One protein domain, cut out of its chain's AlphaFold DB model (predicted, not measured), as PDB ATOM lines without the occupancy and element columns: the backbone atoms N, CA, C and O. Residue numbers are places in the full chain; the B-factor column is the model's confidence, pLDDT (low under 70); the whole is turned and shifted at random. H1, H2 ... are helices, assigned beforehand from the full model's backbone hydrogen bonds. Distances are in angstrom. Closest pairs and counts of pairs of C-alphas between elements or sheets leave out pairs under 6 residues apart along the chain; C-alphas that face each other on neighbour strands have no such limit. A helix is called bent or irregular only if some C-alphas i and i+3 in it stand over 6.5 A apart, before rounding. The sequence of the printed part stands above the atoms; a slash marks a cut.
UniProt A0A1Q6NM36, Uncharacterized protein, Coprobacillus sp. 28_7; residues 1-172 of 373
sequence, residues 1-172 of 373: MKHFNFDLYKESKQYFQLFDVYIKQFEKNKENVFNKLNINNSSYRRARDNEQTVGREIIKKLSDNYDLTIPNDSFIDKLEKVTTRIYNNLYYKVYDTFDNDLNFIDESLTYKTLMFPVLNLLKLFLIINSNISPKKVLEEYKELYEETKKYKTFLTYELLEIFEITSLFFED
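What this domain is: This is residues 1 to 172 of the 373 residues of an uncharacterized protein of Coprobacillus sp. 28_7 (UniProt A0A1Q6NM36). An elongated, all-helix domain has two lobes set end to end: in the larger one H8 makes the core with H6, H7, H9 and H10 packed round it, and the smaller one is a looser cluster of the short helices H2, H3, H4 and H5. The four-residue H1 lies where the lobes join, with H6 on one side and H2 on the other. The printed part has 172 residues with ten named helices, H1 to H10 in order, and no named strand. It is compact, with a radius of gyration of the C-alphas of 16.9 A, and spans 50 by 31 by 25 A.

Where its parts are: H1 is residues 7 to 10, starting at C-alpha 7 (-0.372, 29.404, 50.593). H2 is residues 15 to 26, H3 30 to 36, H4 41 to 48 and H5 55 to 66. H6, residues 73 to 91, is 26.8 A long and begins at C-alpha 73 (0.911, 38.276, 50.133). H7, residues 98 to 110, is 18.9 A long, and H8, residues 116 to 127, 16.1 A. H9, residues 134 to 149, is 19.1 A long and irregular: C-alphas 140 and 143 are 7.5 A apart, with a kink of 61 degrees near residue 141. H10, residues 157 to 170, is 20.2 A long and ends at C-alpha 170 (-18.793, 25.140, 28.277).

How they stand to each other: H8 is the hub, touching four helices. H6, H7 and H8 form an up-and-down bundle, each running against the one before. H7 and H8, a hairpin, touch at a shallow tilt of 27 degrees, closest at the C-alphas of Ile 105 and Leu 119, 5.9 A. H8 and H9, also a hairpin, touch at 17 degrees, shallow, closest at the C-alphas of Pro 117 and Thr 148, 5.7 A. H8 and H10 touch at a steep tilt of 51 degrees, closest at the C-alphas of Phe 125 and Thr 166, 6.0 A. H1 and H6 only just touch, with 3 pairs of C-alphas within 8 A, closest Lys 10 and Asp 73, 6.0 A. H4 and H5 touch, closest at the C-alphas of Ala 47 and Gly 55, 4.9 A. H2 and H3 only just touch, with 3 pairs within 8 A, and only at the corner, closest at the C-alphas of Ile 23 and Lys 30, 6.3 A. H5 and H6 are apart. Every O i to N i+4 pair is within hydrogen-bond range in H3 to H8; the counts are 7 of 8 in H2, 10 of 12 in H9 and 7 of 10 in H10, and H1 is too short for such a pair.

The domain as a whole: The two C-alphas farthest apart are those of Asn 35 and Lys 93, 50.6 A. The printed part has no cut and no long link. Its mean pLDDT is 90.3; residues 28, 53 and 54 are under 70.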
ATOM      1  N   MET A   1     -19.079  25.338  55.541       77.94
ATOM      2  CA  MET A   1     -18.684  26.324  54.505       77.94
ATOM      3  C   MET A   1     -17.327  25.920  53.973       77.94
ATOM      4  O   MET A   1     -16.501  25.483  54.768       77.94
ATOM      5  N   LYS A   2     -17.115  26.013  52.659       84.69
ATOM      6  CA  LYS A   2     -15.832  25.647  52.053       84.69
ATOM      7  C   LYS A   2     -14.833  26.784  52.238       84.69
ATOM      8  O   LYS A   2     -15.228  27.942  52.138       84.69
ATOM      9  N   HIS A   3     -13.573  26.454  52.486       86.69
ATOM     10  CA  HIS A   3     -12.475  27.411  52.559       86.69
ATOM     11  C   HIS A   3     -11.429  27.045  51.504       86.69
ATOM     12  O   HIS A   3     -11.202  25.864  51.249       86.69
ATOM     13  N   PHE A   4     -10.853  28.057  50.864       89.94
ATOM     14  CA  PHE A   4      -9.775  27.910  49.894       89.94
ATOM     15  C   PHE A   4      -8.469  28.327  50.563       89.94
ATOM     16  O   PHE A   4      -8.478  29.315  51.287       89.94
ATOM     17  N   ASN A   5      -7.380  27.595  50.316       88.81
ATOM     18  CA  ASN A   5      -6.043  27.919  50.817       88.81
ATOM     19  C   ASN A   5      -5.124  28.262  49.637       88.81
ATOM     20  O   ASN A   5      -4.987  27.476  48.695       88.81
ATOM     21  N   PHE A   6      -4.523  29.453  49.673       91.81
ATOM     22  CA  PHE A   6      -3.663  29.983  48.616       91.81
ATOM     23  C   PHE A   6      -2.172  30.058  49.015       91.81
ATOM     24  O   PHE A   6      -1.374  30.694  48.323       91.81
ATOM     25  N   ASP A   7      -1.750  29.382  50.085       88.00
ATOM     26  CA  ASP A   7      -0.372  29.404  50.593       88.00
ATOM     27  C   ASP A   7       0.652  28.923  49.552       88.00
ATOM     28  O   ASP A   7       1.734  29.500  49.429       88.00
ATOM     29  N   LEU A   8       0.289  27.953  48.700       86.62
ATOM     30  CA  LEU A   8       1.144  27.488  47.593       86.62
ATOM     31  C   LEU A   8       1.508  28.601  46.591       86.62
ATOM     32  O   LEU A   8       2.562  28.539  45.947       86.62
ATOM     33  N   TYR A   9       0.661  29.627  46.463       90.19
ATOM     34  CA  TYR A   9       0.942  30.802  45.639       90.19
ATOM     35  C   TYR A   9       1.917  31.758  46.338       90.19
ATOM     36  O   TYR A   9       2.850  32.241  45.695       90.19
ATOM     37  N   LYS A  10       1.792  31.959  47.659       85.94
ATOM     38  CA  LYS A  10       2.733  32.773  48.464       85.94
ATOM     39  C   LYS A  10       4.148  32.191  48.436       85.94
ATOM     40  O   LYS A  10       5.149  32.902  48.347       85.94
ATOM     41  N   GLU A  11       4.244  30.865  48.417       79.94
ATOM     42  CA  GLU A  11       5.516  30.151  48.288       79.94
ATOM     43  C   GLU A  11       6.125  30.219  46.875       79.94
ATOM     44  O   GLU A  11       7.234  29.736  46.657       79.94
ATOM     45  N   SER A  12       5.439  30.847  45.911       74.94
ATOM     46  CA  SER A  12       5.843  30.983  44.503       74.94
ATOM     47  C   SER A  12       5.966  29.670  43.719       74.94
ATOM     48  O   SER A  12       6.426  29.675  42.576       74.94
ATOM     49  N   LYS A  13       5.542  28.542  44.296       77.44
ATOM     50  CA  LYS A  13       5.693  27.204  43.700       77.44
ATOM     51  C   LYS A  13       4.794  27.024  42.487       77.44
ATOM     52  O   LYS A  13       5.212  26.511  41.451       77.44
ATOM     53  N   GLN A  14       3.565  27.513  42.597       87.25
ATOM     54  CA  GLN A  14       2.566  27.297  41.564       87.25
ATOM     55  C   GLN A  14       2.870  28.074  40.273       87.25
ATOM     56  O   GLN A  14       2.525  27.618  39.186       87.25
ATOM     57  N   TYR A  15       3.596  29.196  40.346       91.56
ATOM     58  CA  TYR A  15       3.907  30.036  39.180       91.56
ATOM     59  C   TYR A  15       4.763  29.339  38.116       91.56
ATOM     60  O   TYR A  15       4.683  29.694  36.942       91.56
ATOM     61  N   PHE A  16       5.517  28.297  38.474       91.19
ATOM     62  CA  PHE A  16       6.222  27.480  37.484       91.19
ATOM     63  C   PHE A  16       5.268  26.766  36.518       91.19
ATOM     64  O   PHE A  16       5.576  26.651  35.334       91.19
ATOM     65  N   GLN A  17       4.095  26.331  36.995       91.50
ATOM     66  CA  GLN A  17       3.074  25.708  36.144       91.50
ATOM     67  C   GLN A  17       2.510  26.711  35.134       91.50
ATOM     68  O   GLN A  17       2.315  26.369  33.969       91.50
ATOM     69  N   LEU A  18       2.319  27.966  35.556       93.81
ATOM     70  CA  LEU A  18       1.912  29.055  34.670       93.81
ATOM     71  C   LEU A  18       2.958  29.291  33.577       93.81
ATOM     72  O   LEU A  18       2.614  29.291  32.397       93.81
ATOM     73  N   PHE A  19       4.235  29.435  33.940       92.81
ATOM     74  CA  PHE A  19       5.288  29.698  32.956       92.81
ATOM     75  C   PHE A  19       5.567  28.510  32.031       92.81
ATOM     76  O   PHE A  19       5.885  28.728  30.865       92.81
ATOM     77  N   ASP A  20       5.397  27.264  32.485       90.88
ATOM     78  CA  ASP A  20       5.496  26.090  31.609       90.88
ATOM     79  C   ASP A  20       4.446  26.125  30.478       90.88
ATOM     80  O   ASP A  20       4.725  25.646  29.375       90.88
ATOM     81  N   VAL A  21       3.271  26.723  30.716       91.19
ATOM     82  CA  VAL A  21       2.243  26.971  29.689       91.19
ATOM     83  C   VAL A  21       2.583  28.213  28.863       91.19
ATOM     84  O   VAL A  21       2.617  28.135  27.637       91.19
ATOM     85  N   TYR A  22       2.887  29.335  29.520       89.00
ATOM     86  CA  TYR A  22       3.147  30.628  28.874       89.00
ATOM     87  C   TYR A  22       4.324  30.554  27.892       89.00
ATOM     88  O   TYR A  22       4.212  30.975  26.744       89.00
ATOM     89  N   ILE A  23       5.434  29.928  28.302       89.75
ATOM     90  CA  ILE A  23       6.599  29.732  27.431       89.75
ATOM     91  C   ILE A  23       6.183  28.954  26.187       89.75
ATOM     92  O   ILE A  23       6.461  29.413  25.092       89.75
ATOM     93  N   LYS A  24       5.460  27.835  26.318       87.56
ATOM     94  CA  LYS A  24       5.027  27.039  25.155       87.56
ATOM     95  C   LYS A  24       4.119  27.810  24.193       87.56
ATOM     96  O   LYS A  24       4.137  27.519  23.001       87.56
ATOM     97  N   GLN A  25       3.305  28.735  24.702       84.62
ATOM     98  CA  GLN A  25       2.400  29.534  23.875       84.62
ATOM     99  C   GLN A  25       3.138  30.607  23.069       84.62
ATOM    100  O   GLN A  25       2.887  30.748  21.874       84.62
ATOM    101  N   PHE A  26       4.036  31.357  23.711       81.19
ATOM    102  CA  PHE A  26       4.699  32.509  23.089       81.19
ATOM    103  C   PHE A  26       6.038  32.157  22.435       81.19
ATOM    104  O   PHE A  26       6.488  32.849  21.527       81.19
ATOM    105  N   GLU A  27       6.672  31.071  22.871       77.94
ATOM    106  CA  GLU A  27       8.031  30.695  22.501       77.94
ATOM    107  C   GLU A  27       8.079  29.206  22.139       77.94
ATOM    108  O   GLU A  27       7.876  28.314  22.962       77.94
ATOM    109  N   LYS A  28       8.396  28.899  20.877       66.06
ATOM    110  CA  LYS A  28       8.455  27.499  20.417       66.06
ATOM    111  C   LYS A  28       9.557  26.687  21.112       66.06
ATOM    112  O   LYS A  28       9.468  25.462  21.133       66.06
ATOM    113  N   ASN A  29      10.589  27.342  21.663       77.06
ATOM    114  CA  ASN A  29      11.695  26.684  22.359       77.06
ATOM    115  C   ASN A  29      12.013  27.354  23.709       77.06
ATOM    116  O   ASN A  29      12.479  28.492  23.766       77.06
ATOM    117  N   LYS A  30      11.841  26.589  24.793       82.62
ATOM    118  CA  LYS A  30      12.147  26.976  26.179       82.62
ATOM    119  C   LYS A  30      13.620  27.355  26.389       82.62
ATOM    120  O   LYS A  30      13.909  28.243  27.187       82.62
ATOM    121  N   GLU A  31      14.541  26.742  25.643       83.75
ATOM    122  CA  GLU A  31      15.976  27.044  25.729       83.75
ATOM    123  C   GLU A  31      16.300  28.476  25.299       83.75
ATOM    124  O   GLU A  31      17.178  29.100  25.891       83.75
ATOM    125  N   ASN A  32      15.565  29.038  24.333       84.38
ATOM    126  CA  ASN A  32      15.797  30.409  23.870       84.38
ATOM    127  C   ASN A  32      15.542  31.421  24.992       84.38
ATOM    128  O   ASN A  32      16.371  32.293  25.252       84.38
ATOM    129  N   VAL A  33      14.417  31.265  25.695       88.75
ATOM    130  CA  VAL A  33      14.049  32.112  26.839       88.75
ATOM    131  C   VAL A  33      15.058  31.944  27.967       88.75
ATOM    132  O   VAL A  33      15.506  32.919  28.567       88.75
ATOM    133  N   PHE A  34      15.448  30.706  28.247       91.56
ATOM    134  CA  PHE A  34      16.329  30.401  29.366       91.56
ATOM    135  C   PHE A  34      17.744  30.924  29.147       91.56
ATOM    136  O   PHE A  34      18.304  31.533  30.056       91.56
ATOM    137  N   ASN A  35      18.278  30.790  27.933       88.88
ATOM    138  CA  ASN A  35      19.562  31.376  27.560       88.88
ATOM    139  C   ASN A  35      19.508  32.908  27.624       88.88
ATOM    140  O   ASN A  35      20.388  33.520  28.225       88.88
ATOM    141  N   LYS A  36      18.446  33.532  27.089       90.25
ATOM    142  CA  LYS A  36      18.244  34.992  27.146       90.25
ATOM    143  C   LYS A  36      18.226  35.520  28.585       90.25
ATOM    144  O   LYS A  36      18.768  36.589  28.852       90.25
ATOM    145  N   LEU A  37      17.600  34.786  29.503       91.56
ATOM    146  CA  LEU A  37      17.417  35.198  30.899       91.56
ATOM    147  C   LEU A  37      18.486  34.645  31.853       91.56
ATOM    148  O   LEU A  37      18.399  34.875  33.061       91.56
ATOM    149  N   ASN A  38      19.493  33.929  31.343       90.81
ATOM    150  CA  ASN A  38      20.499  33.229  32.149       90.81
ATOM    151  C   ASN A  38      19.870  32.321  33.227       90.81
ATOM    152  O   ASN A  38      20.255  32.350  34.400       90.81
ATOM    153  N   ILE A  39      18.868  31.528  32.840       90.06
ATOM    154  CA  ILE A  39      18.205  30.531  33.687       90.06
ATOM    155  C   ILE A  39      18.734  29.146  33.307       90.06
ATOM    156  O   ILE A  39      18.576  28.691  32.179       90.06
ATOM    157  N   ASN A  40      19.337  28.435  34.260       88.75
ATOM    158  CA  ASN A  40      19.774  27.060  34.036       88.75
ATOM    159  C   ASN A  40      18.565  26.101  34.035       88.75
ATOM    160  O   ASN A  40      17.781  26.090  34.986       88.75
ATOM    161  N   ASN A  41      18.449  25.251  33.006       85.81
ATOM    162  CA  ASN A  41      17.395  24.232  32.874       85.81
ATOM    163  C   ASN A  41      17.265  23.321  34.112       85.81
ATOM    164  O   ASN A  41      16.157  23.041  34.570       85.81
ATOM    165  N   SER A  42      18.393  22.876  34.669       86.75
ATOM    166  CA  SER A  42      18.439  22.058  35.884       86.75
ATOM    167  C   SER A  42      17.919  22.839  37.089       86.75
ATOM    168  O   SER A  42      17.049  22.346  37.799       86.75
ATOM    169  N   SER A  43      18.365  24.084  37.280       86.44
ATOM    170  CA  SER A  43      17.882  24.939  38.375       86.44
ATOM    171  C   SER A  43      16.385  25.227  38.272       86.44
ATOM    172  O   SER A  43      15.697  25.171  39.284       86.44
ATOM    173  N   TYR A  44      15.859  25.465  37.064       88.81
ATOM    174  CA  TYR A  44      14.418  25.619  36.844       88.81
ATOM    175  C   TYR A  44      13.652  24.361  37.254       88.81
ATOM    176  O   TYR A  44      12.696  24.450  38.020       88.81
ATOM    177  N   ARG A  45      14.080  23.183  36.775       86.50
ATOM    178  CA  ARG A  45      13.430  21.906  37.104       86.50
ATOM    179  C   ARG A  45      13.442  21.657  38.612       86.50
ATOM    180  O   ARG A  45      12.399  21.399  39.193       86.50
ATOM    181  N   ARG A  46      14.604  21.808  39.247       83.88
ATOM    182  CA  ARG A  46      14.775  21.593  40.689       83.88
ATOM    183  C   ARG A  46      13.979  22.593  41.529       83.88
ATOM    184  O   ARG A  46      13.427  22.207  42.549       83.88
ATOM    185  N   ALA A  47      13.886  23.854  41.109       84.81
ATOM    186  CA  ALA A  47      13.056  24.849  41.786       84.81
ATOM    187  C   ALA A  47      11.557  24.534  41.655       84.81
ATOM    188  O   ALA A  47      10.836  24.615  42.644       84.81
ATOM    189  N   ARG A  48      11.103  24.117  40.465       83.19
ATOM    190  CA  ARG A  48       9.723  23.668  40.235       83.19
ATOM    191  C   ARG A  48       9.365  22.448  41.088       83.19
ATOM    192  O   ARG A  48       8.264  22.382  41.621       83.19
ATOM    193  N   ASP A  49      10.301  21.516  41.235       82.12
ATOM    194  CA  ASP A  49      10.106  20.262  41.967       82.12
ATOM    195  C   ASP A  49      10.406  20.418  43.486       82.12
ATOM    196  O   ASP A  49      10.485  19.435  44.218       82.12
ATOM    197  N   ASN A  50      10.534  21.661  43.983       72.69
ATOM    198  CA  ASN A  50      10.794  22.032  45.387       72.69
ATOM    199  C   ASN A  50      12.122  21.536  45.984       72.69
ATOM    200  O   ASN A  50      12.277  21.458  47.201       72.69
ATOM    201  N   GLU A  51      13.116  21.253  45.151       74.12
ATOM    202  CA  GLU A  51      14.430  20.786  45.591       74.12
ATOM    203  C   GLU A  51      15.414  21.929  45.909       74.12
ATOM    204  O   GLU A  51      16.502  21.669  46.431       74.12
ATOM    205  N   GLN A  52      15.098  23.184  45.548       72.38
ATOM    206  CA  GLN A  52      15.996  24.339  45.713       72.38
ATOM    207  C   GLN A  52      15.267  25.667  45.985       72.38
ATOM    208  O   GLN A  52      14.166  25.909  45.504       72.38
ATOM    209  N   THR A  53      15.944  26.579  46.692       65.44
ATOM    210  CA  THR A  53      15.430  27.898  47.123       65.44
ATOM    211  C   THR A  53      15.527  29.013  46.073       65.44
ATOM    212  O   THR A  53      14.945  30.079  46.262       65.44
ATOM    213  N   VAL A  54      16.205  28.785  44.940       65.25
ATOM    214  CA  VAL A  54      16.419  29.787  43.866       65.25
ATOM    215  C   VAL A  54      15.143  30.157  43.090       65.25
ATOM    216  O   VAL A  54      15.180  30.994  42.188       65.25
ATOM    217  N   GLY A  55      13.996  29.559  43.430       79.06
ATOM    218  CA  GLY A  55      12.760  29.698  42.665       79.06
ATOM    219  C   GLY A  55      12.251  31.135  42.538       79.06
ATOM    220  O   GLY A  55      11.844  31.534  41.453       79.06
ATOM    221  N   ARG A  56      12.361  31.954  43.594       83.44
ATOM    222  CA  ARG A  56      11.888  33.353  43.569       83.44
ATOM    223  C   ARG A  56      12.614  34.217  42.533       83.44
ATOM    224  O   ARG A  56      11.984  35.041  41.879       83.44
ATOM    225  N   GLU A  57      13.920  34.019  42.355       88.12
ATOM    226  CA  GLU A  57      14.699  34.772  41.364       88.12
ATOM    227  C   GLU A  57      14.313  34.374  39.934       88.12
ATOM    228  O   GLU A  57      14.167  35.232  39.064       88.12
ATOM    229  N   ILE A  58      14.095  33.076  39.701       90.31
ATOM    230  CA  ILE A  58      13.647  32.553  38.405       90.31
ATOM    231  C   ILE A  58      12.263  33.111  38.053       90.31
ATOM    232  O   ILE A  58      12.079  33.621  36.948       90.31
ATOM    233  N   ILE A  59      11.316  33.071  38.999       91.25
ATOM    234  CA  ILE A  59       9.977  33.647  38.819       91.25
ATOM    235  C   ILE A  59      10.067  35.140  38.510       91.25
ATOM    236  O   ILE A  59       9.386  35.595  37.596       91.25
ATOM    237  N   LYS A  60      10.942  35.892  39.189       92.19
ATOM    238  CA  LYS A  60      11.152  37.315  38.899       92.19
ATOM    239  C   LYS A  60      11.638  37.561  37.473       92.19
ATOM    240  O   LYS A  60      10.995  38.306  36.747       92.19
ATOM    241  N   LYS A  61      12.696  36.872  37.035       93.50
ATOM    242  CA  LYS A  61      13.226  37.006  35.665       93.50
ATOM    243  C   LYS A  61      12.177  36.698  34.595       93.50
ATOM    244  O   LYS A  61      12.112  37.386  33.581       93.50
ATOM    245  N   LEU A  62      11.370  35.659  34.810       93.69
ATOM    246  CA  LEU A  62      10.299  35.288  33.884       93.69
ATOM    247  C   LEU A  62       9.160  36.312  33.897       93.69
ATOM    248  O   LEU A  62       8.693  36.700  32.832       93.69
ATOM    249  N   SER A  63       8.761  36.783  35.077       93.94
ATOM    250  CA  SER A  63       7.720  37.807  35.233       93.94
ATOM    251  C   SER A  63       8.109  39.103  34.523       93.94
ATOM    252  O   SER A  63       7.332  39.605  33.716       93.94
ATOM    253  N   ASP A  64       9.348  39.565  34.721       93.81
ATOM    254  CA  ASP A  64       9.892  40.759  34.065       93.81
ATOM    255  C   ASP A  64       9.939  40.593  32.530       93.81
ATOM    256  O   ASP A  64       9.615  41.519  31.791       93.81
ATOM    257  N   ASN A  65      10.297  39.404  32.023       92.62
ATOM    258  CA  ASN A  65      10.348  39.138  30.578       92.62
ATOM    259  C   ASN A  65       8.967  39.163  29.902       92.62
ATOM    260  O   ASN A  65       8.884  39.489  28.719       92.62
ATOM    261  N   TYR A  66       7.912  38.783  30.623       91.75
ATOM    262  CA  TYR A  66       6.544  38.711  30.100       91.75
ATOM    263  C   TYR A  66       5.656  39.888  30.530       91.75
ATOM    264  O   TYR A  66       4.467  39.871  30.218       91.75
ATOM    265  N   ASP A  67       6.217  40.900  31.201       92.81
ATOM    266  CA  ASP A  67       5.477  42.057  31.731       92.81
ATOM    267  C   ASP A  67       4.309  41.633  32.647       92.81
ATOM    268  O   ASP A  67       3.170  42.085  32.507       92.81
ATOM    269  N   LEU A  68       4.593  40.694  33.560       94.38
ATOM    270  CA  LEU A  68       3.633  40.172  34.533       94.38
ATOM    271  C   LEU A  68       3.991  40.613  35.954       94.38
ATOM    272  O   LEU A  68       5.137  40.522  36.391       94.38
ATOM    273  N   THR A  69       2.982  41.024  36.717       94.62
ATOM    274  CA  THR A  69       3.156  41.482  38.099       94.62
ATOM    275  C   THR A  69       3.104  40.307  39.075       94.62
ATOM    276  O   THR A  69       2.102  39.587  39.156       94.62
ATOM    277  N   ILE A  70       4.153  40.142  39.883       93.44
ATOM    278  CA  ILE A  70       4.151  39.188  41.000       93.44
ATOM    279  C   ILE A  70       3.239  39.741  42.106       93.44
ATOM    280  O   ILE A  70       3.491  40.845  42.597       93.44
ATOM    281  N   PRO A  71       2.179  39.023  42.509       93.19
ATOM    282  CA  PRO A  71       1.308  39.476  43.588       93.19
ATOM    283  C   PRO A  71       2.052  39.482  44.929       93.19
ATOM    284  O   PRO A  71       2.884  38.619  45.197       93.19
ATOM    285  N   ASN A  72       1.717  40.438  45.792       93.12
ATOM    286  CA  ASN A  72       2.157  40.414  47.186       93.12
ATOM    287  C   ASN A  72       1.221  39.542  48.044       93.12
ATOM    288  O   ASN A  72       0.086  39.264  47.653       93.12
ATOM    289  N   ASP A  73       1.677  39.153  49.236       93.69
ATOM    290  CA  ASP A  73       0.911  38.276  50.133       93.69
ATOM    291  C   ASP A  73      -0.458  38.868  50.506       93.69
ATOM    292  O   ASP A  73      -1.451  38.150  50.531       93.69
ATOM    293  N   SER A  74      -0.544  40.192  50.684       95.56
ATOM    294  CA  SER A  74      -1.806  40.898  50.969       95.56
ATOM    295  C   SER A  74      -2.837  40.744  49.843       95.56
ATOM    296  O   SER A  74      -4.026  40.531  50.094       95.56
ATOM    297  N   PHE A  75      -2.394  40.804  48.583       95.88
ATOM    298  CA  PHE A  75      -3.245  40.542  47.427       95.88
ATOM    299  C   PHE A  75      -3.703  39.083  47.401       95.88
ATOM    300  O   PHE A  75      -4.883  38.831  47.165       95.88
ATOM    301  N   ILE A  76      -2.801  38.134  47.674       95.50
ATOM    302  CA  ILE A  76      -3.133  36.704  47.714       95.50
ATOM    303  C   ILE A  76      -4.164  36.425  48.817       95.50
ATOM    304  O   ILE A  76      -5.181  35.794  48.541       95.50
ATOM    305  N   ASP A  77      -3.976  36.973  50.020       96.38
ATOM    306  CA  ASP A  77      -4.923  36.852  51.137       96.38
ATOM    307  C   ASP A  77      -6.292  37.455  50.797       96.38
ATOM    308  O   ASP A  77      -7.345  36.907  51.141       96.38
ATOM    309  N   LYS A  78      -6.305  38.605  50.110       96.81
ATOM    310  CA  LYS A  78      -7.549  39.222  49.640       96.81
ATOM    311  C   LYS A  78      -8.238  38.331  48.608       96.81
ATOM    312  O   LYS A  78      -9.445  38.119  48.712       96.81
ATOM    313  N   LEU A  79      -7.491  37.795  47.643       96.94
ATOM    314  CA  LEU A  79      -8.022  36.920  46.602       96.94
ATOM    315  C   LEU A  79      -8.559  35.606  47.184       96.94
ATOM    316  O   LEU A  79      -9.620  35.155  46.762       96.94
ATOM    317  N   GLU A  80      -7.902  35.028  48.188       96.44
ATOM    318  CA  GLU A  80      -8.371  33.834  48.900       96.44
ATOM    319  C   GLU A  80      -9.730  34.073  49.582       96.44
ATOM    320  O   GLU A  80     -10.674  33.286  49.426       96.44
ATOM    321  N   LYS A  81      -9.869  35.206  50.287       95.94
ATOM    322  CA  LYS A  81     -11.133  35.617  50.921       95.94
ATOM    323  C   LYS A  81     -12.239  35.832  49.893       95.94
ATOM    324  O   LYS A  81     -13.363  35.382  50.108       95.94
ATOM    325  N   VAL A  82     -11.924  36.498  48.780       96.81
ATOM    326  CA  VAL A  82     -12.867  36.731  47.676       96.81
ATOM    327  C   VAL A  82     -13.290  35.406  47.039       96.81
ATOM    328  O   VAL A  82     -14.481  35.161  46.908       96.81
ATOM    329  N   THR A  83     -12.348  34.511  46.737       97.31
ATOM    330  CA  THR A  83     -12.606  33.163  46.190       97.31
ATOM    331  C   THR A  83     -13.543  32.377  47.104       97.31
ATOM    332  O   THR A  83     -14.573  31.861  46.667       97.31
ATOM    333  N   THR A  84     -13.219  32.337  48.401       96.00
ATOM    334  CA  THR A  84     -14.026  31.667  49.426       96.00
ATOM    335  C   THR A  84     -15.438  32.252  49.486       96.00
ATOM    336  O   THR A  84     -16.417  31.503  49.517       96.00
ATOM    337  N   ARG A  85     -15.564  33.584  49.474       95.94
ATOM    338  CA  ARG A  85     -16.861  34.266  49.465       95.94
ATOM    339  C   ARG A  85     -17.661  33.936  48.210       95.94
ATOM    340  O   ARG A  85     -18.786  33.476  48.355       95.94
ATOM    341  N   ILE A  86     -17.087  34.121  47.018       96.38
ATOM    342  CA  ILE A  86     -17.738  33.853  45.725       96.38
ATOM    343  C   ILE A  86     -18.289  32.429  45.706       96.38
ATOM    344  O   ILE A  86     -19.473  32.232  45.439       96.38
ATOM    345  N   TYR A  87     -17.461  31.439  46.051       94.31
ATOM    346  CA  TYR A  87     -17.886  30.045  46.057       94.31
ATOM    347  C   TYR A  87     -19.077  29.801  46.983       94.31
ATOM    348  O   TYR A  87     -20.090  29.253  46.551       94.31
ATOM    349  N   ASN A  88     -18.977  30.214  48.250       93.25
ATOM    350  CA  ASN A  88     -20.052  29.965  49.209       93.25
ATOM    351  C   ASN A  88     -21.321  30.747  48.833       93.25
ATOM    352  O   ASN A  88     -22.412  30.183  48.883       93.25
ATOM    353  N   ASN A  89     -21.197  32.001  48.395       94.00
ATOM    354  CA  ASN A  89     -22.331  32.820  47.974       94.00
ATOM    355  C   ASN A  89     -23.080  32.172  46.803       94.00
ATOM    356  O   ASN A  89     -24.284  31.934  46.899       94.00
ATOM    357  N   LEU A  90     -22.373  31.766  45.747       91.88
ATOM    358  CA  LEU A  90     -22.987  31.082  44.606       91.88
ATOM    359  C   LEU A  90     -23.565  29.711  44.985       91.88
ATOM    360  O   LEU A  90     -24.647  29.337  44.510       91.88
ATOM    361  N   TYR A  91     -22.900  28.976  45.880       91.06
ATOM    362  CA  TYR A  91     -23.416  27.710  46.392       91.06
ATOM    363  C   TYR A  91     -24.767  27.897  47.096       91.06
ATOM    364  O   TYR A  91     -25.739  27.217  46.755       91.06
ATOM    365  N   TYR A  92     -24.874  28.872  48.002       89.62
ATOM    366  CA  TYR A  92     -26.096  29.180  48.756       89.62
ATOM    367  C   TYR A  92     -27.080  30.111  48.022       89.62
ATOM    368  O   TYR A  92     -28.102  30.497  48.596       89.62
ATOM    369  N   LYS A  93     -26.814  30.445  46.751       88.31
ATOM    370  CA  LYS A  93     -27.621  31.369  45.932       88.31
ATOM    371  C   LYS A  93     -27.818  32.736  46.615       88.31
ATOM    372  O   LYS A  93     -28.938  33.242  46.717       88.31
ATOM    373  N   VAL A  94     -26.728  33.293  47.132       90.25
ATOM    374  CA  VAL A  94     -26.617  34.655  47.669       90.25
ATOM    375  C   VAL A  94     -25.866  35.491  46.639       90.25
ATOM    376  O   VAL A  94     -24.769  35.117  46.238       90.25
ATOM    377  N   TYR A  95     -26.453  36.603  46.198       89.88
ATOM    378  CA  TYR A  95     -25.916  37.409  45.091       89.88
ATOM    379  C   TYR A  95     -25.575  38.849  45.496       89.88
ATOM    380  O   TYR A  95     -25.157  39.637  44.656       89.88
ATOM    381  N   ASP A  96     -25.684  39.181  46.783       91.12
ATOM    382  CA  ASP A  96     -25.545  40.547  47.310       91.12
ATOM    383  C   ASP A  96     -24.169  41.178  47.031       91.12
ATOM    384  O   ASP A  96     -24.028  42.398  47.013       91.12
ATOM    385  N   THR A  97     -23.138  40.354  46.819       94.00
ATOM    386  CA  THR A  97     -21.770  40.811  46.534       94.00
ATOM    387  C   THR A  97     -21.358  40.649  45.078       94.00
ATOM    388  O   THR A  97     -20.209  40.949  44.770       94.00
ATOM    389  N   PHE A  98     -22.257  40.211  44.188       94.38
ATOM    390  CA  PHE A  98     -21.925  39.850  42.806       94.38
ATOM    391  C   PHE A  98     -21.168  40.964  42.071       94.38
ATOM    392  O   PHE A  98     -20.065  40.730  41.582       94.38
ATOM    393  N   ASP A  99     -21.713  42.184  42.060       94.19
ATOM    394  CA  ASP A  99     -21.104  43.315  41.349       94.19
ATOM    395  C   ASP A  99     -19.767  43.733  41.978       94.19
ATOM    396  O   ASP A  99     -18.803  44.020  41.276       94.19
ATOM    397  N   ASN A 100     -19.672  43.705  43.311       96.38
ATOM    398  CA  ASN A 100     -18.432  44.020  44.026       96.38
ATOM    399  C   ASN A 100     -17.332  42.986  43.746       96.38
ATOM    400  O   ASN A 100     -16.164  43.345  43.599       96.38
ATOM    401  N   ASP A 101     -17.702  41.705  43.691       97.25
ATOM    402  CA  ASP A 101     -16.795  40.604  43.384       97.25
ATOM    403  C   ASP A 101     -16.310  40.689  41.931       97.25
ATOM    404  O   ASP A 101     -15.110  40.563  41.679       97.25
ATOM    405  N   LEU A 102     -17.216  40.974  40.989       96.56
ATOM    406  CA  LEU A 102     -16.889  41.143  39.575       96.56
ATOM    407  C   LEU A 102     -15.981  42.359  39.339       96.56
ATOM    408  O   LEU A 102     -14.948  42.218  38.688       96.56
ATOM    409  N   ASN A 103     -16.302  43.511  39.936       97.06
ATOM    410  CA  ASN A 103     -15.482  44.723  39.833       97.06
ATOM    411  C   ASN A 103     -14.071  44.498  40.386       97.06
ATOM    412  O   ASN A 103     -13.093  44.863  39.741       97.06
ATOM    413  N   PHE A 104     -13.946  43.837  41.544       97.38
ATOM    414  CA  PHE A 104     -12.634  43.492  42.094       97.38
ATOM    415  C   PHE A 104     -11.820  42.620  41.129       97.38
ATOM    416  O   PHE A 104     -10.612  42.827  40.990       97.38
ATOM    417  N   ILE A 105     -12.455  41.640  40.478       97.75
ATOM    418  CA  ILE A 105     -11.786  40.766  39.509       97.75
ATOM    419  C   ILE A 105     -11.346  41.561  38.277       97.75
ATOM    420  O   ILE A 105     -10.188  41.448  37.873       97.75
ATOM    421  N   ASP A 106     -12.233  42.381  37.717       96.75
ATOM    422  CA  ASP A 106     -11.953  43.179  36.524       96.75
ATOM    423  C   ASP A 106     -10.835  44.196  36.769       96.75
ATOM    424  O   ASP A 106      -9.883  44.252  35.990       96.75
ATOM    425  N   GLU A 107     -10.872  44.919  37.892       96.50
ATOM    426  CA  GLU A 107      -9.773  45.790  38.325       96.50
ATOM    427  C   GLU A 107      -8.471  44.997  38.481       96.50
ATOM    428  O   GLU A 107      -7.427  45.407  37.973       96.50
ATOM    429  N   SER A 108      -8.525  43.827  39.126       96.25
ATOM    430  CA  SER A 108      -7.338  43.001  39.372       96.25
ATOM    431  C   SER A 108      -6.679  42.493  38.085       96.25
ATOM    432  O   SER A 108      -5.454  42.366  38.022       96.25
ATOM    433  N   LEU A 109      -7.472  42.223  37.046       95.44
ATOM    434  CA  LEU A 109      -6.982  41.788  35.737       95.44
ATOM    435  C   LEU A 109      -6.217  42.897  34.994       95.44
ATOM    436  O   LEU A 109      -5.322  42.584  34.208       95.44
ATOM    437  N   THR A 110      -6.478  44.177  35.288       94.62
ATOM    438  CA  THR A 110      -5.742  45.297  34.668       94.62
ATOM    439  C   THR A 110      -4.263  45.347  35.065       94.62
ATOM    440  O   THR A 110      -3.438  45.825  34.288       94.62
ATOM    441  N   TYR A 111      -3.894  44.792  36.226       90.06
ATOM    442  CA  TYR A 111      -2.515  44.799  36.733       90.06
ATOM    443  C   TYR A 111      -1.602  43.731  36.108       90.06
ATOM    444  O   TYR A 111      -0.454  43.592  36.541       90.06
ATOM    445  N   LYS A 112      -2.096  42.935  35.145       90.75
ATOM    446  CA  LYS A 112      -1.361  41.815  34.520       90.75
ATOM    447  C   LYS A 112      -0.694  40.888  35.550       90.75
ATOM    448  O   LYS A 112       0.473  40.524  35.436       90.75
ATOM    449  N   THR A 113      -1.407  40.553  36.622       94.38
ATOM    450  CA  THR A 113      -0.854  39.731  37.708       94.38
ATOM    451  C   THR A 113      -0.638  38.275  37.285       94.38
ATOM    452  O   THR A 113      -1.429  37.731  36.519       94.38
ATOM    453  N   LEU A 114       0.355  37.590  37.867       95.38
ATOM    454  CA  LEU A 114       0.515  36.130  37.742       95.38
ATOM    455  C   LEU A 114      -0.722  35.329  38.196       95.38
ATOM    456  O   LEU A 114      -0.843  34.153  37.874       95.38
ATOM    457  N   MET A 115      -1.654  35.939  38.935       96.12
ATOM    458  CA  MET A 115      -2.913  35.301  39.343       96.12
ATOM    459  C   MET A 115      -4.028  35.406  38.295       96.12
ATOM    460  O   MET A 115      -5.151  34.978  38.573       96.12
ATOM    461  N   PHE A 116      -3.756  35.939  37.095       96.50
ATOM    462  CA  PHE A 116      -4.772  36.087  36.050       96.50
ATOM    463  C   PHE A 116      -5.542  34.789  35.728       96.50
ATOM    464  O   PHE A 116      -6.745  34.903  35.500       96.50
ATOM    465  N   PRO A 117      -4.965  33.562  35.774       96.88
ATOM    466  CA  PRO A 117      -5.758  32.365  35.496       96.88
ATOM    467  C   PRO A 117      -6.827  32.103  36.564       96.88
ATOM    468  O   PRO A 117      -7.933  31.683  36.236       96.88
ATOM    469  N   VAL A 118      -6.530  32.397  37.838       97.62
ATOM    470  CA  VAL A 118      -7.506  32.282  38.936       97.62
ATOM    471  C   VAL A 118      -8.578  33.359  38.803       97.62
ATOM    472  O   VAL A 118      -9.760  33.064  38.939       97.62
ATOM    473  N   LEU A 119      -8.187  34.595  38.486       98.31
ATOM    474  CA  LEU A 119      -9.126  35.697  38.263       98.31
ATOM    475  C   LEU A 119     -10.073  35.411  37.087       98.31
ATOM    476  O   LEU A 119     -11.283  35.567  37.229       98.31
ATOM    477  N   ASN A 120      -9.546  34.920  35.962       97.94
ATOM    478  CA  ASN A 120     -10.350  34.520  34.805       97.94
ATOM    479  C   ASN A 120     -11.314  33.382  35.153       97.94
ATOM    480  O   ASN A 120     -12.486  33.441  34.786       97.94
ATOM    481  N   LEU A 121     -10.854  32.381  35.912       98.25
ATOM    482  CA  LEU A 121     -11.710  31.303  36.393       98.25
ATOM    483  C   LEU A 121     -12.854  31.829  37.273       98.25
ATOM    484  O   LEU A 121     -14.006  31.448  37.074       98.25
ATOM    485  N   LEU A 122     -12.561  32.722  38.221       98.12
ATOM    486  CA  LEU A 122     -13.581  33.324  39.083       98.12
ATOM    487  C   LEU A 122     -14.568  34.186  38.295       98.12
ATOM    488  O   LEU A 122     -15.767  34.137  38.570       98.12
ATOM    489  N   LYS A 123     -14.086  34.924  37.287       97.75
ATOM    490  CA  LYS A 123     -14.938  35.687  36.371       97.75
ATOM    491  C   LYS A 123     -15.911  34.767  35.646       97.75
ATOM    492  O   LYS A 123     -17.114  34.995  35.701       97.75
ATOM    493  N   LEU A 124     -15.406  33.703  35.020       97.44
ATOM    494  CA  LEU A 124     -16.243  32.704  34.354       97.44
ATOM    495  C   LEU A 124     -17.271  32.117  35.325       97.44
ATOM    496  O   LEU A 124     -18.455  32.066  35.005       97.44
ATOM    497  N   PHE A 125     -16.840  31.751  36.532       96.19
ATOM    498  CA  PHE A 125     -17.708  31.155  37.540       96.19
ATOM    499  C   PHE A 125     -18.834  32.092  38.013       96.19
ATOM    500  O   PHE A 125     -19.964  31.641  38.215       96.19
ATOM    501  N   LEU A 126     -18.573  33.397  38.132       95.81
ATOM    502  CA  LEU A 126     -19.617  34.397  38.375       95.81
ATOM    503  C   LEU A 126     -20.561  34.516  37.173       95.81
ATOM    504  O   LEU A 126     -21.776  34.408  37.332       95.81
ATOM    505  N   ILE A 127     -20.021  34.686  35.964       94.56
ATOM    506  CA  ILE A 127     -20.818  34.944  34.759       94.56
ATOM    507  C   ILE A 127     -21.766  33.784  34.427       94.56
ATOM    508  O   ILE A 127     -22.929  34.041  34.110       94.56
ATOM    509  N   ILE A 128     -21.340  32.522  34.568       91.19
ATOM    510  CA  ILE A 128     -22.230  31.365  34.334       91.19
ATOM    511  C   ILE A 128     -23.389  31.285  35.345       91.19
ATOM    512  O   ILE A 128     -24.382  30.610  35.085       91.19
ATOM    513  N   ASN A 129     -23.272  31.959  36.494       87.19
ATOM    514  CA  ASN A 129     -24.311  32.051  37.523       87.19
ATOM    515  C   ASN A 129     -25.057  33.403  37.505       87.19
ATOM    516  O   ASN A 129     -25.827  33.680  38.426       87.19
ATOM    517  N   SER A 130     -24.822  34.242  36.494       87.38
ATOM    518  CA  SER A 130     -25.492  35.534  36.324       87.38
ATOM    519  C   SER A 130     -26.880  35.391  35.680       87.38
ATOM    520  O   SER A 130     -27.276  34.316  35.234       87.38
ATOM    521  N   ASN A 131     -27.614  36.503  35.573       84.06
ATOM    522  CA  ASN A 131     -28.903  36.556  34.869       84.06
ATOM    523  C   ASN A 131     -28.767  36.586  33.330       84.06
ATOM    524  O   ASN A 131     -29.765  36.738  32.623       84.06
ATOM    525  N   ILE A 132     -27.549  36.477  32.791       88.19
ATOM    526  CA  ILE A 132     -27.307  36.436  31.347       88.19
ATOM    527  C   ILE A 132     -27.765  35.080  30.800       88.19
ATOM    528  O   ILE A 132     -27.566  34.036  31.418       88.19
ATOM    529  N   SER A 133     -28.385  35.078  29.618       87.44
ATOM    530  CA  SER A 133     -28.844  33.832  29.006       87.44
ATOM    531  C   SER A 133     -27.663  32.890  28.711       87.44
ATOM    532  O   SER A 133     -26.622  33.350  28.232       87.44
ATOM    533  N   PRO A 134     -27.809  31.562  28.908       85.75
ATOM    534  CA  PRO A 134     -26.704  30.626  28.702       85.75
ATOM    535  C   PRO A 134     -26.087  30.697  27.303       85.75
ATOM    536  O   PRO A 134     -24.872  30.617  27.154       85.75
ATOM    537  N   LYS A 135     -26.919  30.918  26.276       87.38
ATOM    538  CA  LYS A 135     -26.469  31.090  24.890       87.38
ATOM    539  C   LYS A 135     -25.519  32.281  24.742       87.38
ATOM    540  O   LYS A 135     -24.461  32.133  24.144       87.38
ATOM    541  N   LYS A 136     -25.870  33.428  25.329       91.81
ATOM    542  CA  LYS A 136     -25.041  34.636  25.278       91.81
ATOM    543  C   LYS A 136     -23.734  34.451  26.054       91.81
ATOM    544  O   LYS A 136     -22.686  34.858  25.571       91.81
ATOM    545  N   VAL A 137     -23.774  33.770  27.205       92.06
ATOM    546  CA  VAL A 137     -22.551  33.427  27.952       92.06
ATOM    547  C   VAL A 137     -21.614  32.555  27.109       92.06
ATOM    548  O   VAL A 137     -20.421  32.835  27.039       92.06
ATOM    549  N   LEU A 138     -22.139  31.521  26.443       90.38
ATOM    550  CA  LEU A 138     -21.341  30.667  25.559       90.38
ATOM    551  C   LEU A 138     -20.736  31.455  24.389       90.38
ATOM    552  O   LEU A 138     -19.581  31.232  24.049       90.38
ATOM    553  N   GLU A 139     -21.489  32.371  23.784       92.19
ATOM    554  CA  GLU A 139     -21.005  33.196  22.670       92.19
ATOM    555  C   GLU A 139     -19.893  34.167  23.102       92.19
ATOM    556  O   GLU A 139     -18.882  34.274  22.415       92.19
ATOM    557  N   GLU A 140     -20.044  34.841  24.246       95.12
ATOM    558  CA  GLU A 140     -19.120  35.900  24.680       95.12
ATOM    559  C   GLU A 140     -17.892  35.383  25.449       95.12
ATOM    560  O   GLU A 140     -16.833  36.006  25.404       95.12
ATOM    561  N   TYR A 141     -18.008  34.259  26.163       96.38
ATOM    562  CA  TYR A 141     -16.988  33.826  27.132       96.38
ATOM    563  C   TYR A 141     -16.280  32.519  26.768       96.38
ATOM    564  O   TYR A 141     -15.389  32.088  27.501       96.38
ATOM    565  N   LYS A 142     -16.613  31.892  25.632       94.69
ATOM    566  CA  LYS A 142     -15.953  30.651  25.199       94.69
ATOM    567  C   LYS A 142     -14.450  30.822  24.984       94.69
ATOM    568  O   LYS A 142     -13.688  29.963  25.408       94.69
ATOM    569  N   GLU A 143     -14.005  31.928  24.393       96.12
ATOM    570  CA  GLU A 143     -12.567  32.184  24.216       96.12
ATOM    571  C   GLU A 143     -11.839  32.337  25.557       96.12
ATOM    572  O   GLU A 143     -10.759  31.776  25.745       96.12
ATOM    573  N   LEU A 144     -12.457  33.025  26.525       96.94
ATOM    574  CA  LEU A 144     -11.911  33.162  27.878       96.94
ATOM    575  C   LEU A 144     -11.820  31.805  28.588       96.94
ATOM    576  O   LEU A 144     -10.838  31.537  29.285       96.94
ATOM    577  N   TYR A 145     -12.822  30.943  28.404       96.88
ATOM    578  CA  TYR A 145     -12.799  29.572  28.904       96.88
ATOM    579  C   TYR A 145     -11.650  28.761  28.292       96.88
ATOM    580  O   TYR A 145     -10.852  28.191  29.037       96.88
ATOM    581  N   GLU A 146     -11.517  28.761  26.963       95.44
ATOM    582  CA  GLU A 146     -10.445  28.036  26.269       95.44
ATOM    583  C   GLU A 146      -9.053  28.538  26.669       95.44
ATOM    584  O   GLU A 146      -8.128  27.740  26.812       95.44
ATOM    585  N   GLU A 147      -8.887  29.842  26.912       94.94
ATOM    586  CA  GLU A 147      -7.636  30.377  27.451       94.94
ATOM    587  C   GLU A 147      -7.387  29.894  28.884       94.94
ATOM    588  O   GLU A 147      -6.315  29.372  29.186       94.94
ATOM    589  N   THR A 148      -8.391  29.988  29.760       95.94
ATOM    590  CA  THR A 148      -8.287  29.560  31.168       95.94
ATOM    591  C   THR A 148      -7.960  28.070  31.286       95.94
ATOM    592  O   THR A 148      -7.121  27.676  32.099       95.94
ATOM    593  N   LYS A 149      -8.556  27.233  30.427       94.56
ATOM    594  CA  LYS A 149      -8.347  25.779  30.367       94.56
ATOM    595  C   LYS A 149      -6.885  25.386  30.163       94.56
ATOM    596  O   LYS A 149      -6.440  24.386  30.729       94.56
ATOM    597  N   LYS A 150      -6.105  26.183  29.426       94.50
ATOM    598  CA  LYS A 150      -4.672  25.922  29.197       94.50
ATOM    599  C   LYS A 150      -3.860  25.943  30.494       94.50
ATOM    600  O   LYS A 150      -2.830  25.281  30.566       94.50
ATOM    601  N   TYR A 151      -4.340  26.644  31.521       94.75
ATOM    602  CA  TYR A 151      -3.682  26.785  32.819       94.75
ATOM    603  C   TYR A 151      -4.254  25.854  33.893       94.75
ATOM    604  O   TYR A 151      -4.044  26.100  35.077       94.75
ATOM    605  N   LYS A 152      -4.950  24.764  33.535       92.19
ATOM    606  CA  LYS A 152      -5.520  23.822  34.518       92.19
ATOM    607  C   LYS A 152      -4.497  23.351  35.565       92.19
ATOM    608  O   LYS A 152      -4.823  23.286  36.745       92.19
ATOM    609  N   THR A 153      -3.249  23.090  35.167       90.38
ATOM    610  CA  THR A 153      -2.174  22.648  36.079       90.38
ATOM    611  C   THR A 153      -1.718  23.718  37.074       90.38
ATOM    612  O   THR A 153      -1.055  23.392  38.053       90.38
ATOM    613  N   PHE A 154      -2.062  24.988  36.845       93.00
ATOM    614  CA  PHE A 154      -1.801  26.099  37.760       93.00
ATOM    615  C   PHE A 154      -2.811  26.169  38.914       93.00
ATOM    616  O   PHE A 154      -2.538  26.803  39.933       93.00
ATOM    617  N   LEU A 155      -3.964  25.515  38.802       92.25
ATOM    618  CA  LEU A 155      -5.009  25.564  39.819       92.25
ATOM    619  C   LEU A 155      -4.695  24.604  40.974       92.25
ATOM    620  O   LEU A 155      -4.246  23.481  40.746       92.25
ATOM    621  N   THR A 156      -4.935  25.037  42.214       89.19
ATOM    622  CA  THR A 156      -4.905  24.133  43.376       89.19
ATOM    623  C   THR A 156      -6.083  23.161  43.329       89.19
ATOM    624  O   THR A 156      -7.046  23.370  42.590       89.19
ATOM    625  N   TYR A 157      -6.036  22.106  44.144       84.56
ATOM    626  CA  TYR A 157      -7.110  21.114  44.232       84.56
ATOM    627  C   TYR A 157      -8.484  21.753  44.510       84.56
ATOM    628  O   TYR A 157      -9.478  21.407  43.875       84.56
ATOM    629  N   GLU A 158      -8.552  22.752  45.390       86.38
ATOM    630  CA  GLU A 158      -9.803  23.436  45.713       86.38
ATOM    631  C   GLU A 158     -10.338  24.242  44.527       86.38
ATOM    632  O   GLU A 158     -11.551  24.257  44.304       86.38
ATOM    633  N   LEU A 159      -9.446  24.896  43.773       92.00
ATOM    634  CA  LEU A 159      -9.772  25.670  42.572       92.00
ATOM    635  C   LEU A 159     -10.145  24.788  41.380       92.00
ATOM    636  O   LEU A 159     -10.969  25.208  40.565       92.00
ATOM    637  N   LEU A 160      -9.599  23.572  41.293       90.44
ATOM    638  CA  LEU A 160     -10.020  22.599  40.288       90.44
ATOM    639  C   LEU A 160     -11.516  22.312  40.403       90.44
ATOM    640  O   LEU A 160     -12.180  22.196  39.385       90.44
ATOM    641  N   GLU A 161     -12.091  22.322  41.604       87.50
ATOM    642  CA  GLU A 161     -13.536  22.153  41.757       87.50
ATOM    643  C   GLU A 161     -14.350  23.271  41.077       87.50
ATOM    644  O   GLU A 161     -15.371  23.000  40.447       87.50
ATOM    645  N   ILE A 162     -13.893  24.529  41.152       92.75
ATOM    646  CA  ILE A 162     -14.526  25.651  40.434       92.75
ATOM    647  C   ILE A 162     -14.342  25.485  38.923       92.75
ATOM    648  O   ILE A 162     -15.284  25.697  38.154       92.75
ATOM    649  N   PHE A 163     -13.136  25.101  38.499       93.00
ATOM    650  CA  PHE A 163     -12.831  24.837  37.096       93.00
ATOM    651  C   PHE A 163     -13.745  23.769  36.517       93.00
ATOM    652  O   PHE A 163     -14.300  23.958  35.444       93.00
ATOM    653  N   GLU A 164     -13.969  22.701  37.260       87.38
ATOM    654  CA  GLU A 164     -14.790  21.587  36.826       87.38
ATOM    655  C   GLU A 164     -16.291  21.918  36.776       87.38
ATOM    656  O   GLU A 164     -17.008  21.522  35.860       87.38
ATOM    657  N   ILE A 165     -16.794  22.724  37.713       89.31
ATOM    658  CA  ILE A 165     -18.155  23.270  37.595       89.31
ATOM    659  C   ILE A 165     -18.278  24.148  36.338       89.31
ATOM    660  O   ILE A 165     -19.298  24.127  35.650       89.31
ATOM    661  N   THR A 166     -17.228  24.909  36.032       92.25
ATOM    662  CA  THR A 166     -17.177  25.789  34.862       92.25
ATOM    663  C   THR A 166     -17.076  24.985  33.560       92.25
ATOM    664  O   THR A 166     -17.784  25.295  32.603       92.25
ATOM    665  N   SER A 167     -16.278  23.914  33.518       90.94
ATOM    666  CA  SER A 167     -16.126  23.039  32.344       90.94
ATOM    667  C   SER A 167     -17.452  22.381  31.963       90.94
ATOM    668  O   SER A 167     -17.834  22.388  30.793       90.94
ATOM    669  N   LEU A 168     -18.240  21.949  32.954       87.50
ATOM    670  CA  LEU A 168     -19.590  21.421  32.747       87.50
ATOM    671  C   LEU A 168     -20.573  22.417  32.122       87.50
ATOM    672  O   LEU A 168     -21.644  21.998  31.688       87.50
ATOM    673  N   PHE A 169     -20.270  23.712  32.087       87.25
ATOM    674  CA  PHE A 169     -21.075  24.681  31.352       87.25
ATOM    675  C   PHE A 169     -20.650  24.762  29.878       87.25
ATOM    676  O   PHE A 169     -21.508  24.703  28.999       87.25
ATOM    677  N   PHE A 170     -19.343  24.859  29.611       88.94
ATOM    678  CA  PHE A 170     -18.793  25.140  28.277       88.94
ATOM    679  C   PHE A 170     -18.561  23.903  27.397       88.94
ATOM    680  O   PHE A 170     -18.533  24.035  26.174       88.94
ATOM    681  N   GLU A 171     -18.394  22.714  27.976       86.62
ATOM    682  CA  GLU A 171     -18.046  21.500  27.225       86.62
ATOM    683  C   GLU A 171     -19.280  20.652  26.896       86.62
ATOM    684  O   GLU A 171     -20.090  20.366  27.777       86.62
ATOM    685  N   ASP A 172     -19.430  20.233  25.634       70.81
ATOM    686  CA  ASP A 172     -20.604  19.489  25.138       70.81
ATOM    687  C   ASP A 172     -20.645  18.021  25.593       70.81
ATOM    688  O   ASP A 172     -21.723  17.464  25.871       70.81
TER     689      ASP A 172